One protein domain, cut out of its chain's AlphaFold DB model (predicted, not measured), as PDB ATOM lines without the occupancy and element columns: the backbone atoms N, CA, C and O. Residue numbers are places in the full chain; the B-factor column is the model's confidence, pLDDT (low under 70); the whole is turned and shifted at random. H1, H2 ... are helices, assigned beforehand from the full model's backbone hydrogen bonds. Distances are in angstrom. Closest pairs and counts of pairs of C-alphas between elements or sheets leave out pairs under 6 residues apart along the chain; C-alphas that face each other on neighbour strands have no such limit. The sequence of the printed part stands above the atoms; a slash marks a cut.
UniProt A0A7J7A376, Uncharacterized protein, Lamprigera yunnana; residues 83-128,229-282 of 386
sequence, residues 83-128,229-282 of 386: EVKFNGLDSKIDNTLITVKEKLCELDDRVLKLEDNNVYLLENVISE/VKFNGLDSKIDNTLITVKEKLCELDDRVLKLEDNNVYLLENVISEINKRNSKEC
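This is residues 83 to 128 and 229 to 282 of the 386 residues of an uncharacterized protein of Lamprigera yunnana (UniProt A0A7J7A376). Two long helices, H1 and H2, run side by side the same way and make one thin rod. Their lines stand at only 11 degrees to each other, and residues 275 to 282, the last of the printed part, of which 275 to 278 belong to H2, stick out free at one end. The printed part has 100 residues with two named helices, H1 then H2, and no named strand, and its class is all helix. It is extended, with a radius of gyration of the C-alphas of 22.8 A and spans of 81 by 17 by 12 A.

H1 is residues 83 to 128, 67.3 A from first to last C-alpha, and begins with C-alpha 83 at (-57.197, -51.056, -40.813). H2 is residues 229 to 278, 73.6 A long, from C-alpha 229 at (-67.919, -46.320, -31.686) to C-alpha 278 at (-11.951, -44.740, 16.075).

H1 and H2 touch, with 5 pairs of C-alphas within 8 A; the closest C-alphas, those of Leu 89 and Asp 235, are 7.1 A apart. They run the same way at a shallow tilt of 11 degrees. In H1 and H2 every O i to N i+4 pair is within hydrogen-bond range.

The C-alphas of Val 229 and Cys 282 are the two farthest apart, at 81.1 A. Residues 129 to 228 are not printed, and C-alphas 128 and 229 across this cut are 68.9 A apart. Mean pLDDT of the printed part is 82.3; residues 277 to 282 are under 70.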
ATOM      1  N   GLU A  83     -58.547 -50.488 -40.791       87.12
ATOM      2  CA  GLU A  83     -57.197 -51.056 -40.813       87.12
ATOM      3  C   GLU A  83     -56.145 -50.001 -40.456       87.12
ATOM      4  O   GLU A  83     -55.310 -50.226 -39.581       87.12
ATOM      5  N   VAL A  84     -56.242 -48.799 -41.034       88.50
ATOM      6  CA  VAL A  84     -55.355 -47.677 -40.691       88.50
ATOM      7  C   VAL A  84     -55.458 -47.315 -39.209       88.50
ATOM      8  O   VAL A  84     -54.437 -47.114 -38.550       88.50
ATOM      9  N   LYS A  85     -56.676 -47.260 -38.654       84.69
ATOM     10  CA  LYS A  85     -56.864 -46.990 -37.222       84.69
ATOM     11  C   LYS A  85     -56.273 -48.106 -36.352       84.69
ATOM     12  O   LYS A  85     -55.663 -47.803 -35.329       84.69
ATOM     13  N   PHE A  86     -56.433 -49.370 -36.749       85.25
ATOM     14  CA  PHE A  86     -55.880 -50.521 -36.034       85.25
ATOM     15  C   PHE A  86     -54.348 -50.486 -36.019       85.25
ATOM     16  O   PHE A  86     -53.754 -50.555 -34.949       85.25
ATOM     17  N   ASN A  87     -53.720 -50.250 -37.171       86.38
ATOM     18  CA  ASN A  87     -52.267 -50.097 -37.279       86.38
ATOM     19  C   ASN A  87     -51.752 -48.906 -36.451       86.38
ATOM     20  O   ASN A  87     -50.676 -48.970 -35.853       86.38
ATOM     21  N   GLY A  88     -52.538 -47.826 -36.373       89.31
ATOM     22  CA  GLY A  88     -52.258 -46.688 -35.499       89.31
ATOM     23  C   GLY A  88     -52.285 -47.051 -34.010       89.31
ATOM     24  O   GLY A  88     -51.390 -46.640 -33.271       89.31
ATOM     25  N   LEU A  89     -53.272 -47.838 -33.564       82.56
ATOM     26  CA  LEU A  89     -53.328 -48.348 -32.189       82.56
ATOM     27  C   LEU A  89     -52.162 -49.284 -31.874       82.56
ATOM     28  O   LEU A  89     -51.537 -49.129 -30.828       82.56
ATOM     29  N   ASP A  90     -51.863 -50.216 -32.775       84.88
ATOM     30  CA  ASP A  90     -50.785 -51.191 -32.609       84.88
ATOM     31  C   ASP A  90     -49.438 -50.474 -32.431       84.88
ATOM     32  O   ASP A  90     -48.742 -50.657 -31.435       84.88
ATOM     33  N   SER A  91     -49.169 -49.487 -33.292       89.19
ATOM     34  CA  SER A  91     -47.973 -48.640 -33.198       89.19
ATOM     35  C   SER A  91     -47.906 -47.830 -31.893       89.19
ATOM     36  O   SER A  91     -46.830 -47.669 -31.314       89.19
ATOM     37  N   LYS A  92     -49.034 -47.289 -31.400       86.06
ATOM     38  CA  LYS A  92     -49.081 -46.577 -30.102       86.06
ATOM     39  C   LYS A  92     -48.752 -47.518 -28.936       86.06
ATOM     40  O   LYS A  92     -48.030 -47.124 -28.013       86.06
ATOM     41  N   ILE A  93     -49.302 -48.734 -28.963       83.88
ATOM     42  CA  ILE A  93     -49.079 -49.758 -27.939       83.88
ATOM     43  C   ILE A  93     -47.609 -50.172 -27.939       83.88
ATOM     44  O   ILE A  93     -46.980 -50.124 -26.881       83.88
ATOM     45  N   ASP A  94     -47.043 -50.485 -29.103       88.88
ATOM     46  CA  ASP A  94     -45.644 -50.896 -29.237       88.88
ATOM     47  C   ASP A  94     -44.674 -49.820 -28.755       88.88
ATOM     48  O   ASP A  94     -43.802 -50.100 -27.930       88.88
ATOM     49  N   ASN A  95     -44.867 -48.568 -29.177       87.75
ATOM     50  CA  ASN A  95     -44.031 -47.456 -28.723       87.75
ATOM     51  C   ASN A  95     -44.084 -47.288 -27.201       87.75
ATOM     52  O   ASN A  95     -43.056 -47.079 -26.558       87.75
ATOM     53  N   THR A  96     -45.267 -47.430 -26.598       81.12
ATOM     54  CA  THR A  96     -45.378 -47.371 -25.138       81.12
ATOM     55  C   THR A  96     -44.682 -48.560 -24.485       81.12
ATOM     56  O   THR A  96     -43.958 -48.377 -23.509       81.12
ATOM     57  N   LEU A  97     -44.877 -49.778 -24.996       84.25
ATOM     58  CA  LEU A  97     -44.223 -50.970 -24.460       84.25
ATOM     59  C   LEU A  97     -42.700 -50.837 -24.495       84.25
ATOM     60  O   LEU A  97     -42.045 -51.252 -23.540       84.25
ATOM     61  N   ILE A  98     -42.147 -50.231 -25.546       92.12
ATOM     62  CA  ILE A  98     -40.720 -49.910 -25.640       92.12
ATOM     63  C   ILE A  98     -40.324 -48.929 -24.531       92.12
ATOM     64  O   ILE A  98     -39.468 -49.269 -23.718       92.12
ATOM     65  N   THR A  99     -41.001 -47.783 -24.403       86.25
ATOM     66  CA  THR A  99     -40.688 -46.788 -23.357       86.25
ATOM     67  C   THR A  99     -40.804 -47.359 -21.939       86.25
ATOM     68  O   THR A  99     -40.002 -47.042 -21.064       86.25
ATOM     69  N   VAL A 100     -41.807 -48.203 -21.678       85.19
ATOM     70  CA  VAL A 100     -41.981 -48.856 -20.371       85.19
ATOM     71  C   VAL A 100     -40.841 -49.834 -20.105       85.19
ATOM     72  O   VAL A 100     -40.320 -49.852 -18.995       85.19
ATOM     73  N   LYS A 101     -40.430 -50.624 -21.105       88.94
ATOM     74  CA  LYS A 101     -39.287 -51.537 -20.976       88.94
ATOM     75  C   LYS A 101     -37.991 -50.784 -20.701       88.94
ATOM     76  O   LYS A 101     -37.269 -51.183 -19.801       88.94
ATOM     77  N   GLU A 102     -37.727 -49.697 -21.422       92.25
ATOM     78  CA  GLU A 102     -36.539 -48.860 -21.208       92.25
ATOM     79  C   GLU A 102     -36.491 -48.324 -19.775       92.25
ATOM     80  O   GLU A 102     -35.502 -48.533 -19.076       92.25
ATOM     81  N   LYS A 103     -37.595 -47.744 -19.287       87.06
ATOM     82  CA  LYS A 103     -37.679 -47.257 -17.902       87.06
ATOM     83  C   LYS A 103     -37.546 -48.362 -16.855       87.06
ATOM     84  O   LYS A 103     -36.977 -48.125 -15.795       87.06
ATOM     85  N   LEU A 104     -38.085 -49.554 -17.116       84.00
ATOM     86  CA  LEU A 104     -37.913 -50.695 -16.215       84.00
ATOM     87  C   LEU A 104     -36.449 -51.141 -16.158       84.00
ATOM     88  O   LEU A 104     -35.951 -51.360 -15.062       84.00
ATOM     89  N   CYS A 105     -35.749 -51.190 -17.295       87.50
ATOM     90  CA  CYS A 105     -34.314 -51.479 -17.320       87.50
ATOM     91  C   CYS A 105     -33.507 -50.428 -16.536       87.50
ATOM     92  O   CYS A 105     -32.641 -50.789 -15.747       87.50
ATOM     93  N   GLU A 106     -33.816 -49.136 -16.698       90.62
ATOM     94  CA  GLU A 106     -33.156 -48.060 -15.942       90.62
ATOM     95  C   GLU A 106     -33.381 -48.181 -14.426       90.62
ATOM     96  O   GLU A 106     -32.464 -47.943 -13.634       90.62
ATOM     97  N   LEU A 107     -34.596 -48.551 -14.007       86.12
ATOM     98  CA  LEU A 107     -34.920 -48.783 -12.599       86.12
ATOM     99  C   LEU A 107     -34.205 -50.021 -12.049       86.12
ATOM    100  O   LEU A 107     -33.646 -49.942 -10.955       86.12
ATOM    101  N   ASP A 108     -34.178 -51.125 -12.798       88.00
ATOM    102  CA  ASP A 108     -33.467 -52.347 -12.408       88.00
ATOM    103  C   ASP A 108     -31.964 -52.072 -12.223       88.00
ATOM    104  O   ASP A 108     -31.390 -52.446 -11.199       88.00
ATOM    105  N   ASP A 109     -31.336 -51.318 -13.132       90.50
ATOM    106  CA  ASP A 109     -29.926 -50.920 -13.019       90.50
ATOM    107  C   ASP A 109     -29.650 -50.055 -11.775       90.50
ATOM    108  O   ASP A 109     -28.600 -50.182 -11.136       90.50
ATOM    109  N   ARG A 110     -30.570 -49.152 -11.411       88.06
ATOM    110  CA  ARG A 110     -30.448 -48.334 -10.188       88.06
ATOM    111  C   ARG A 110     -30.598 -49.170  -8.926       88.06
ATOM    112  O   ARG A 110     -29.831 -48.979  -7.983       88.06
ATOM    113  N   VAL A 111     -31.541 -50.111  -8.915       84.12
ATOM    114  CA  VAL A 111     -31.726 -51.042  -7.795       84.12
ATOM    115  C   VAL A 111     -30.482 -51.907  -7.607       84.12
ATOM    116  O   VAL A 111     -29.983 -51.985  -6.487       84.12
ATOM    117  N   LEU A 112     -29.914 -52.459  -8.684       86.88
ATOM    118  CA  LEU A 112     -28.668 -53.231  -8.618       86.88
ATOM    119  C   LEU A 112     -27.510 -52.405  -8.044       86.88
ATOM    120  O   LEU A 112     -26.811 -52.863  -7.145       86.88
ATOM    121  N   LYS A 113     -27.349 -51.145  -8.471       86.81
ATOM    122  CA  LYS A 113     -26.329 -50.244  -7.901       86.81
ATOM    123  C   LYS A 113     -26.536 -49.984  -6.408       86.81
ATOM    124  O   LYS A 113     -25.561 -49.865  -5.667       86.81
ATOM    125  N   LEU A 114     -27.782 -49.865  -5.951       79.06
ATOM    126  CA  LEU A 114     -28.087 -49.714  -4.526       79.06
ATOM    127  C   LEU A 114     -27.743 -50.980  -3.737       79.06
ATOM    128  O   LEU A 114     -27.202 -50.874  -2.635       79.06
ATOM    129  N   GLU A 115     -28.040 -52.156  -4.287       81.81
ATOM    130  CA  GLU A 115     -27.684 -53.442  -3.687       81.81
ATOM    131  C   GLU A 115     -26.165 -53.606  -3.584       81.81
ATOM    132  O   GLU A 115     -25.667 -53.868  -2.488       81.81
ATOM    133  N   ASP A 116     -25.425 -53.345  -4.662       81.69
ATOM    134  CA  ASP A 116     -23.960 -53.416  -4.684       81.69
ATOM    135  C   ASP A 116     -23.326 -52.450  -3.675       81.69
ATOM    136  O   ASP A 116     -22.443 -52.833  -2.901       81.69
ATOM    137  N   ASN A 117     -23.820 -51.207  -3.615       77.38
ATOM    138  CA  ASN A 117     -23.373 -50.233  -2.621       77.38
ATOM    139  C   ASN A 117     -23.636 -50.740  -1.195       77.38
ATOM    140  O   ASN A 117     -22.752 -50.667  -0.345       77.38
ATOM    141  N   ASN A 118     -24.816 -51.301  -0.923       76.56
ATOM    142  CA  ASN A 118     -25.140 -51.850   0.395       76.56
ATOM    143  C   ASN A 118     -24.252 -53.040   0.774       76.56
ATOM    144  O   ASN A 118     -23.828 -53.131   1.928       76.56
ATOM    145  N   VAL A 119     -23.947 -53.927  -0.176       80.44
ATOM    146  CA  VAL A 119     -23.041 -55.064   0.036       80.44
ATOM    147  C   VAL A 119     -21.633 -54.570   0.360       80.44
ATOM    148  O   VAL A 119     -21.093 -54.950   1.397       80.44
ATOM    149  N   TYR A 120     -21.077 -53.657  -0.441       76.06
ATOM    150  CA  TYR A 120     -19.753 -53.071  -0.197       76.06
ATOM    151  C   TYR A 120     -19.656 -52.409   1.189       76.06
ATOM    152  O   TYR A 120     -18.645 -52.501   1.891       76.06
ATOM    153  N   LEU A 121     -20.731 -51.757   1.629       73.31
ATOM    154  CA  LEU A 121     -20.804 -51.147   2.954       73.31
ATOM    155  C   LEU A 121     -20.875 -52.173   4.074       73.31
ATOM    156  O   LEU A 121     -20.164 -52.031   5.069       73.31
ATOM    157  N   LEU A 122     -21.703 -53.205   3.919       76.31
ATOM    158  CA  LEU A 122     -21.757 -54.326   4.849       76.31
ATOM    159  C   LEU A 122     -20.384 -54.978   4.982       76.31
ATOM    160  O   LEU A 122     -19.946 -55.209   6.102       76.31
ATOM    161  N   GLU A 123     -19.671 -55.196   3.880       78.06
ATOM    162  CA  GLU A 123     -18.314 -55.741   3.896       78.06
ATOM    163  C   GLU A 123     -17.330 -54.832   4.639       78.06
ATOM    164  O   GLU A 123     -16.571 -55.318   5.478       78.06
ATOM    165  N   ASN A 124     -17.373 -53.515   4.418       75.06
ATOM    166  CA  ASN A 124     -16.525 -52.564   5.143       75.06
ATOM    167  C   ASN A 124     -16.846 -52.511   6.641       75.06
ATOM    168  O   ASN A 124     -15.939 -52.515   7.474       75.06
ATOM    169  N   VAL A 125     -18.131 -52.502   7.001       74.69
ATOM    170  CA  VAL A 125     -18.578 -52.530   8.399       74.69
ATOM    171  C   VAL A 125     -18.174 -53.846   9.060       74.69
ATOM    172  O   VAL A 125     -17.643 -53.825  10.168       74.69
ATOM    173  N   ILE A 126     -18.365 -54.984   8.387       77.31
ATOM    174  CA  ILE A 126     -17.946 -56.307   8.866       77.31
ATOM    175  C   ILE A 126     -16.424 -56.359   9.017       77.31
ATOM    176  O   ILE A 126     -15.940 -56.856  10.027       77.31
ATOM    177  N   SER A 127     -15.666 -55.824   8.060       77.38
ATOM    178  CA  SER A 127     -14.204 -55.745   8.119       77.38
ATOM    179  C   SER A 127     -13.738 -54.942   9.333       77.38
ATOM    180  O   SER A 127     -12.897 -55.418  10.094       77.38
ATOM    181  N   GLU A 128     -14.334 -53.776   9.594       72.44
ATOM    182  CA  GLU A 128     -14.015 -52.976  10.783       72.44
ATOM    183  C   GLU A 128     -14.462 -53.643  12.092       72.44
ATOM    184  O   GLU A 128     -13.716 -53.638  13.073       72.44
ATOM    185  N   VAL A 229     -67.670 -46.808 -33.053       85.31
ATOM    186  CA  VAL A 229     -67.919 -46.320 -31.686       85.31
ATOM    187  C   VAL A 229     -67.207 -47.190 -30.650       85.31
ATOM    188  O   VAL A 229     -66.569 -46.664 -29.737       85.31
ATOM    189  N   LYS A 230     -67.266 -48.523 -30.788       87.50
ATOM    190  CA  LYS A 230     -66.524 -49.439 -29.904       87.50
ATOM    191  C   LYS A 230     -65.015 -49.229 -30.010       87.50
ATOM    192  O   LYS A 230     -64.338 -49.283 -28.989       87.50
ATOM    193  N   PHE A 231     -64.509 -48.969 -31.211       81.19
ATOM    194  CA  PHE A 231     -63.098 -48.727 -31.481       81.19
ATOM    195  C   PHE A 231     -62.615 -47.425 -30.837       81.19
ATOM    196  O   PHE A 231     -61.635 -47.435 -30.102       81.19
ATOM    197  N   ASN A 232     -63.353 -46.326 -30.998       79.69
ATOM    198  CA  ASN A 232     -63.047 -45.061 -30.320       79.69
ATOM    199  C   ASN A 232     -63.123 -45.215 -28.783       79.69
ATOM    200  O   ASN A 232     -62.335 -44.638 -28.030       79.69
ATOM    201  N   GLY A 233     -64.048 -46.050 -28.297       88.69
ATOM    202  CA  GLY A 233     -64.120 -46.439 -26.887       88.69
ATOM    203  C   GLY A 233     -62.926 -47.278 -26.407       88.69
ATOM    204  O   GLY A 233     -62.613 -47.256 -25.219       88.69
ATOM    205  N   LEU A 234     -62.257 -48.018 -27.294       83.31
ATOM    206  CA  LEU A 234     -61.022 -48.743 -26.986       83.31
ATOM    207  C   LEU A 234     -59.807 -47.813 -27.003       83.31
ATOM    208  O   LEU A 234     -59.027 -47.873 -26.060       83.31
ATOM    209  N   ASP A 235     -59.686 -46.925 -27.995       81.12
ATOM    210  CA  ASP A 235     -58.603 -45.927 -28.082       81.12
ATOM    211  C   ASP A 235     -58.557 -45.058 -26.813       81.12
ATOM    212  O   ASP A 235     -57.535 -44.991 -26.139       81.12
ATOM    213  N   SER A 236     -59.707 -44.546 -26.365       85.75
ATOM    214  CA  SER A 236     -59.794 -43.791 -25.101       85.75
ATOM    215  C   SER A 236     -59.456 -44.616 -23.850       85.75
ATOM    216  O   SER A 236     -58.859 -44.100 -22.904       85.75
ATOM    217  N   LYS A 237     -59.807 -45.908 -23.806       89.69
ATOM    218  CA  LYS A 237     -59.408 -46.801 -22.700       89.69
ATOM    219  C   LYS A 237     -57.907 -47.069 -22.698       89.69
ATOM    220  O   LYS A 237     -57.317 -47.136 -21.617       89.69
ATOM    221  N   ILE A 238     -57.309 -47.228 -23.877       84.06
ATOM    222  CA  ILE A 238     -55.864 -47.378 -24.040       84.06
ATOM    223  C   ILE A 238     -55.188 -46.107 -23.538       84.06
ATOM    224  O   ILE A 238     -54.394 -46.204 -22.610       84.06
ATOM    225  N   ASP A 239     -55.583 -44.928 -24.019       83.44
ATOM    226  CA  ASP A 239     -55.005 -43.648 -23.590       83.44
ATOM    227  C   ASP A 239     -55.097 -43.441 -22.068       83.44
ATOM    228  O   ASP A 239     -54.107 -43.089 -21.426       83.44
ATOM    229  N   ASN A 240     -56.243 -43.749 -21.450       89.56
ATOM    230  CA  ASN A 240     -56.385 -43.682 -19.990       89.56
ATOM    231  C   ASN A 240     -55.443 -44.654 -19.264       89.56
ATOM    232  O   ASN A 240     -54.812 -44.291 -18.274       89.56
ATOM    233  N   THR A 241     -55.313 -45.883 -19.771       84.81
ATOM    234  CA  THR A 241     -54.392 -46.877 -19.202       84.81
ATOM    235  C   THR A 241     -52.941 -46.416 -19.340       84.81
ATOM    236  O   THR A 241     -52.156 -46.566 -18.404       84.81
ATOM    237  N   LEU A 242     -52.588 -45.804 -20.474       83.31
ATOM    238  CA  LEU A 242     -51.266 -45.235 -20.730       83.31
ATOM    239  C   LEU A 242     -50.929 -44.110 -19.748       83.31
ATOM    240  O   LEU A 242     -49.814 -44.069 -19.227       83.31
ATOM    241  N   ILE A 243     -51.887 -43.226 -19.463       88.50
ATOM    242  CA  ILE A 243     -51.731 -42.165 -18.460       88.50
ATOM    243  C   ILE A 243     -51.484 -42.782 -17.079       88.50
ATOM    244  O   ILE A 243     -50.478 -42.465 -16.448       88.50
ATOM    245  N   THR A 244     -52.313 -43.742 -16.655       91.50
ATOM    246  CA  THR A 244     -52.149 -44.412 -15.353       91.50
ATOM    247  C   THR A 244     -50.803 -45.132 -15.222       91.50
ATOM    248  O   THR A 244     -50.188 -45.113 -14.157       91.50
ATOM    249  N   VAL A 245     -50.316 -45.780 -16.285       86.31
ATOM    250  CA  VAL A 245     -48.998 -46.434 -16.273       86.31
ATOM    251  C   VAL A 245     -47.878 -45.401 -16.133       86.31
ATOM    252  O   VAL A 245     -46.961 -45.614 -15.342       86.31
ATOM    253  N   LYS A 246     -47.959 -44.270 -16.846       85.75
ATOM    254  CA  LYS A 246     -46.977 -43.181 -16.730       85.75
ATOM    255  C   LYS A 246     -46.943 -42.584 -15.324       85.75
ATOM    256  O   LYS A 246     -45.856 -42.408 -14.787       85.75
ATOM    257  N   GLU A 247     -48.102 -42.330 -14.721       91.75
ATOM    258  CA  GLU A 247     -48.206 -41.821 -13.347       91.75
ATOM    259  C   GLU A 247     -47.553 -42.778 -12.343       91.75
ATOM    260  O   GLU A 247     -46.701 -42.363 -11.560       91.75
ATOM    261  N   LYS A 248     -47.857 -44.080 -12.428       89.81
ATOM    262  CA  LYS A 248     -47.240 -45.093 -11.557       89.81
ATOM    263  C   LYS A 248     -45.730 -45.221 -11.747       89.81
ATOM    264  O   LYS A 248     -45.025 -45.503 -10.781       89.81
ATOM    265  N   LEU A 249     -45.226 -45.038 -12.969       84.19
ATOM    266  CA  LEU A 249     -43.783 -45.018 -13.223       84.19
ATOM    267  C   LEU A 249     -43.115 -43.813 -12.553       84.19
ATOM    268  O   LEU A 249     -42.055 -43.982 -11.962       84.19
ATOM    269  N   CYS A 250     -43.740 -42.634 -12.586       85.56
ATOM    270  CA  CYS A 250     -43.238 -41.464 -11.863       85.56
ATOM    271  C   CYS A 250     -43.254 -41.683 -10.340       85.56
ATOM    272  O   CYS A 250     -42.270 -41.391  -9.669       85.56
ATOM    273  N   GLU A 251     -44.325 -42.265  -9.787       91.44
ATOM    274  CA  GLU A 251     -44.391 -42.592  -8.354       91.44
ATOM    275  C   GLU A 251     -43.301 -43.585  -7.920       91.44
ATOM    276  O   GLU A 251     -42.774 -43.493  -6.807       91.44
ATOM    277  N   LEU A 252     -42.978 -44.567  -8.768       85.88
ATOM    278  CA  LEU A 252     -41.890 -45.508  -8.510       85.88
ATOM    279  C   LEU A 252     -40.528 -44.811  -8.536       85.88
ATOM    280  O   LEU A 252     -39.725 -45.053  -7.639       85.88
ATOM    281  N   ASP A 253     -40.302 -43.925  -9.503       87.44
ATOM    282  CA  ASP A 253     -39.064 -43.156  -9.627       87.44
ATOM    283  C   ASP A 253     -38.809 -42.281  -8.383       87.44
ATOM    284  O   ASP A 253     -37.752 -42.365  -7.752       87.44
ATOM    285  N   ASP A 254     -39.836 -41.563  -7.920       89.75
ATOM    286  CA  ASP A 254     -39.789 -40.768  -6.685       89.75
ATOM    287  C   ASP A 254     -39.489 -41.617  -5.440       89.75
ATOM    288  O   ASP A 254     -38.816 -41.175  -4.502       89.75
ATOM    289  N   ARG A 255     -40.021 -42.844  -5.383       87.38
ATOM    290  CA  ARG A 255     -39.751 -43.769  -4.273       87.38
ATOM    291  C   ARG A 255     -38.309 -44.260  -4.291       87.38
ATOM    292  O   ARG A 255     -37.731 -44.381  -3.214       87.38
ATOM    293  N   VAL A 256     -37.744 -44.533  -5.468       86.25
ATOM    294  CA  VAL A 256     -36.335 -44.926  -5.604       86.25
ATOM    295  C   VAL A 256     -35.425 -43.773  -5.191       86.25
ATOM    296  O   VAL A 256     -34.555 -43.991  -4.352       86.25
ATOM    297  N   LEU A 257     -35.696 -42.542  -5.638       85.88
ATOM    298  CA  LEU A 257     -34.942 -41.350  -5.214       85.88
ATOM    299  C   LEU A 257     -34.943 -41.175  -3.686       85.88
ATOM    300  O   LEU A 257     -33.897 -41.013  -3.067       85.88
ATOM    301  N   LYS A 258     -36.107 -41.307  -3.035       88.56
ATOM    302  CA  LYS A 258     -36.196 -41.233  -1.564       88.56
ATOM    303  C   LYS A 258     -35.410 -42.339  -0.860       88.56
ATOM    304  O   LYS A 258     -34.939 -42.136   0.258       88.56
ATOM    305  N   LEU A 259     -35.328 -43.531  -1.447       81.50
ATOM    306  CA  LEU A 259     -34.525 -44.621  -0.895       81.50
ATOM    307  C   LEU A 259     -33.030 -44.346  -1.065       81.50
ATOM    308  O   LEU A 259     -32.287 -44.578  -0.115       81.50
ATOM    309  N   GLU A 260     -32.610 -43.810  -2.214       80.81
ATOM    310  CA  GLU A 260     -31.232 -43.369  -2.465       80.81
ATOM    311  C   GLU A 260     -30.802 -42.321  -1.424       80.81
ATOM    312  O   GLU A 260     -29.811 -42.529  -0.724       80.81
ATOM    313  N   ASP A 261     -31.607 -41.274  -1.217       82.25
ATOM    314  CA  ASP A 261     -31.323 -40.210  -0.242       82.25
ATOM    315  C   ASP A 261     -31.242 -40.732   1.201       82.25
ATOM    316  O   ASP A 261     -30.311 -40.416   1.950       82.25
ATOM    317  N   ASN A 262     -32.204 -41.568   1.609       79.25
ATOM    318  CA  ASN A 262     -32.207 -42.161   2.947       79.25
ATOM    319  C   ASN A 262     -30.984 -43.057   3.171       79.25
ATOM    320  O   ASN A 262     -30.437 -43.088   4.275       79.25
ATOM    321  N   ASN A 263     -30.559 -43.786   2.139       79.25
ATOM    322  CA  ASN A 263     -29.407 -44.668   2.231       79.25
ATOM    323  C   ASN A 263     -28.104 -43.872   2.373       79.25
ATOM    324  O   ASN A 263     -27.285 -44.187   3.236       79.25
ATOM    325  N   VAL A 264     -27.950 -42.783   1.611       80.06
ATOM    326  CA  VAL A 264     -26.816 -41.851   1.749       80.06
ATOM    327  C   VAL A 264     -26.769 -41.254   3.158       80.06
ATOM    328  O   VAL A 264     -25.720 -41.273   3.800       80.06
ATOM    329  N   TYR A 265     -27.904 -40.808   3.699       78.00
ATOM    330  CA  TYR A 265     -27.965 -40.260   5.059       78.00
ATOM    331  C   TYR A 265     -27.584 -41.289   6.137       78.00
ATOM    332  O   TYR A 265     -26.825 -40.993   7.065       78.00
ATOM    333  N   LEU A 266     -28.102 -42.518   6.038       76.19
ATOM    334  CA  LEU A 266     -27.728 -43.596   6.955       76.19
ATOM    335  C   LEU A 266     -26.236 -43.915   6.847       76.19
ATOM    336  O   LEU A 266     -25.579 -44.101   7.874       76.19
ATOM    337  N   LEU A 267     -25.694 -43.911   5.629       75.94
ATOM    338  CA  LEU A 267     -24.284 -44.150   5.375       75.94
ATOM    339  C   LEU A 267     -23.391 -43.090   6.030       75.94
ATOM    340  O   LEU A 267     -22.465 -43.433   6.766       75.94
ATOM    341  N   GLU A 268     -23.679 -41.810   5.816       77.00
ATOM    342  CA  GLU A 268     -22.917 -40.713   6.419       77.00
ATOM    343  C   GLU A 268     -22.957 -40.766   7.952       77.00
ATOM    344  O   GLU A 268     -21.942 -40.545   8.623       77.00
ATOM    345  N   ASN A 269     -24.099 -41.138   8.533       75.44
ATOM    346  CA  ASN A 269     -24.232 -41.316   9.978       75.44
ATOM    347  C   ASN A 269     -23.415 -42.498  10.510       75.44
ATOM    348  O   ASN A 269     -22.789 -42.387  11.565       75.44
ATOM    349  N   VAL A 270     -23.396 -43.625   9.797       76.00
ATOM    350  CA  VAL A 270     -22.601 -44.795  10.193       76.00
ATOM    351  C   VAL A 270     -21.108 -44.497  10.065       76.00
ATOM    352  O   VAL A 270     -20.368 -44.738  11.016       76.00
ATOM    353  N   ILE A 271     -20.662 -43.912   8.948       75.81
ATOM    354  CA  ILE A 271     -19.255 -43.534   8.736       75.81
ATOM    355  C   ILE A 271     -18.806 -42.516   9.788       75.81
ATOM    356  O   ILE A 271     -17.753 -42.683  10.406       75.81
ATOM    357  N   SER A 272     -19.599 -41.469  10.033       77.31
ATOM    358  CA  SER A 272     -19.257 -40.452  11.031       77.31
ATOM    359  C   SER A 272     -19.199 -41.031  12.446       77.31
ATOM    360  O   SER A 272     -18.289 -40.692  13.205       77.31
ATOM    361  N   GLU A 273     -20.096 -41.955  12.800       77.31
ATOM    362  CA  GLU A 273     -20.057 -42.660  14.082       77.31
ATOM    363  C   GLU A 273     -18.834 -43.585  14.189       77.31
ATOM    364  O   GLU A 273     -18.173 -43.587  15.228       77.31
ATOM    365  N   ILE A 274     -18.482 -44.326  13.132       74.69
ATOM    366  CA  ILE A 274     -17.273 -45.165  13.093       74.69
ATOM    367  C   ILE A 274     -16.022 -44.304  13.289       74.69
ATOM    368  O   ILE A 274     -15.228 -44.590  14.182       74.69
ATOM    369  N   ASN A 275     -15.882 -43.207  12.543       73.50
ATOM    370  CA  ASN A 275     -14.748 -42.286  12.662       73.50
ATOM    371  C   ASN A 275     -14.668 -41.649  14.059       73.50
ATOM    372  O   ASN A 275     -13.594 -41.528  14.660       73.50
ATOM    373  N   LYS A 276     -15.820 -41.289  14.633       74.31
ATOM    374  CA  LYS A 276     -15.914 -40.753  15.995       74.31
ATOM    375  C   LYS A 276     -15.554 -41.789  17.061       74.31
ATOM    376  O   LYS A 276     -15.058 -41.411  18.117       74.31
ATOM    377  N   ARG A 277     -15.798 -43.077  16.823       69.19
ATOM    378  CA  ARG A 277     -15.363 -44.161  17.719       69.19
ATOM    379  C   ARG A 277     -13.881 -44.457  17.572       69.19
ATOM    380  O   ARG A 277     -13.192 -44.509  18.581       69.19
ATOM    381  N   ASN A 278     -13.374 -44.526  16.344       66.75
ATOM    382  CA  ASN A 278     -11.951 -44.740  16.075       66.75
ATOM    383  C   ASN A 278     -11.086 -43.641  16.713       66.75
ATOM    384  O   ASN A 278     -10.064 -43.932  17.322       66.75
ATOM    385  N   SER A 279     -11.542 -42.384  16.683       67.25
ATOM    386  CA  SER A 279     -10.862 -41.288  17.396       67.25
ATOM    387  C   SER A 279     -10.930 -41.389  18.930       67.25
ATOM    388  O   SER A 279     -10.138 -40.742  19.612       67.25
ATOM    389  N   LYS A 280     -11.839 -42.193  19.499       64.81
ATOM    390  CA  LYS A 280     -11.944 -42.437  20.949       64.81
ATOM    391  C   LYS A 280     -11.243 -43.708  21.426       64.81
ATOM    392  O   LYS A 280     -10.936 -43.783  22.615       64.81
ATOM    393  N   GLU A 281     -11.022 -44.693  20.556       59.94
ATOM    394  CA  GLU A 281     -10.398 -45.979  20.913       59.94
ATOM    395  C   GLU A 281      -8.978 -45.815  21.485       59.94
ATOM    396  O   GLU A 281      -8.509 -46.676  22.218       59.94
ATOM    397  N   CYS A 282      -8.321 -44.676  21.242       58.00
ATOM    398  CA  CYS A 282      -6.977 -44.377  21.752       58.00
ATOM    399  C   CYS A 282      -6.960 -43.517  23.034       58.00
ATOM    400  O   CYS A 282      -5.939 -42.914  23.367       58.00
TER     401      CYS A 282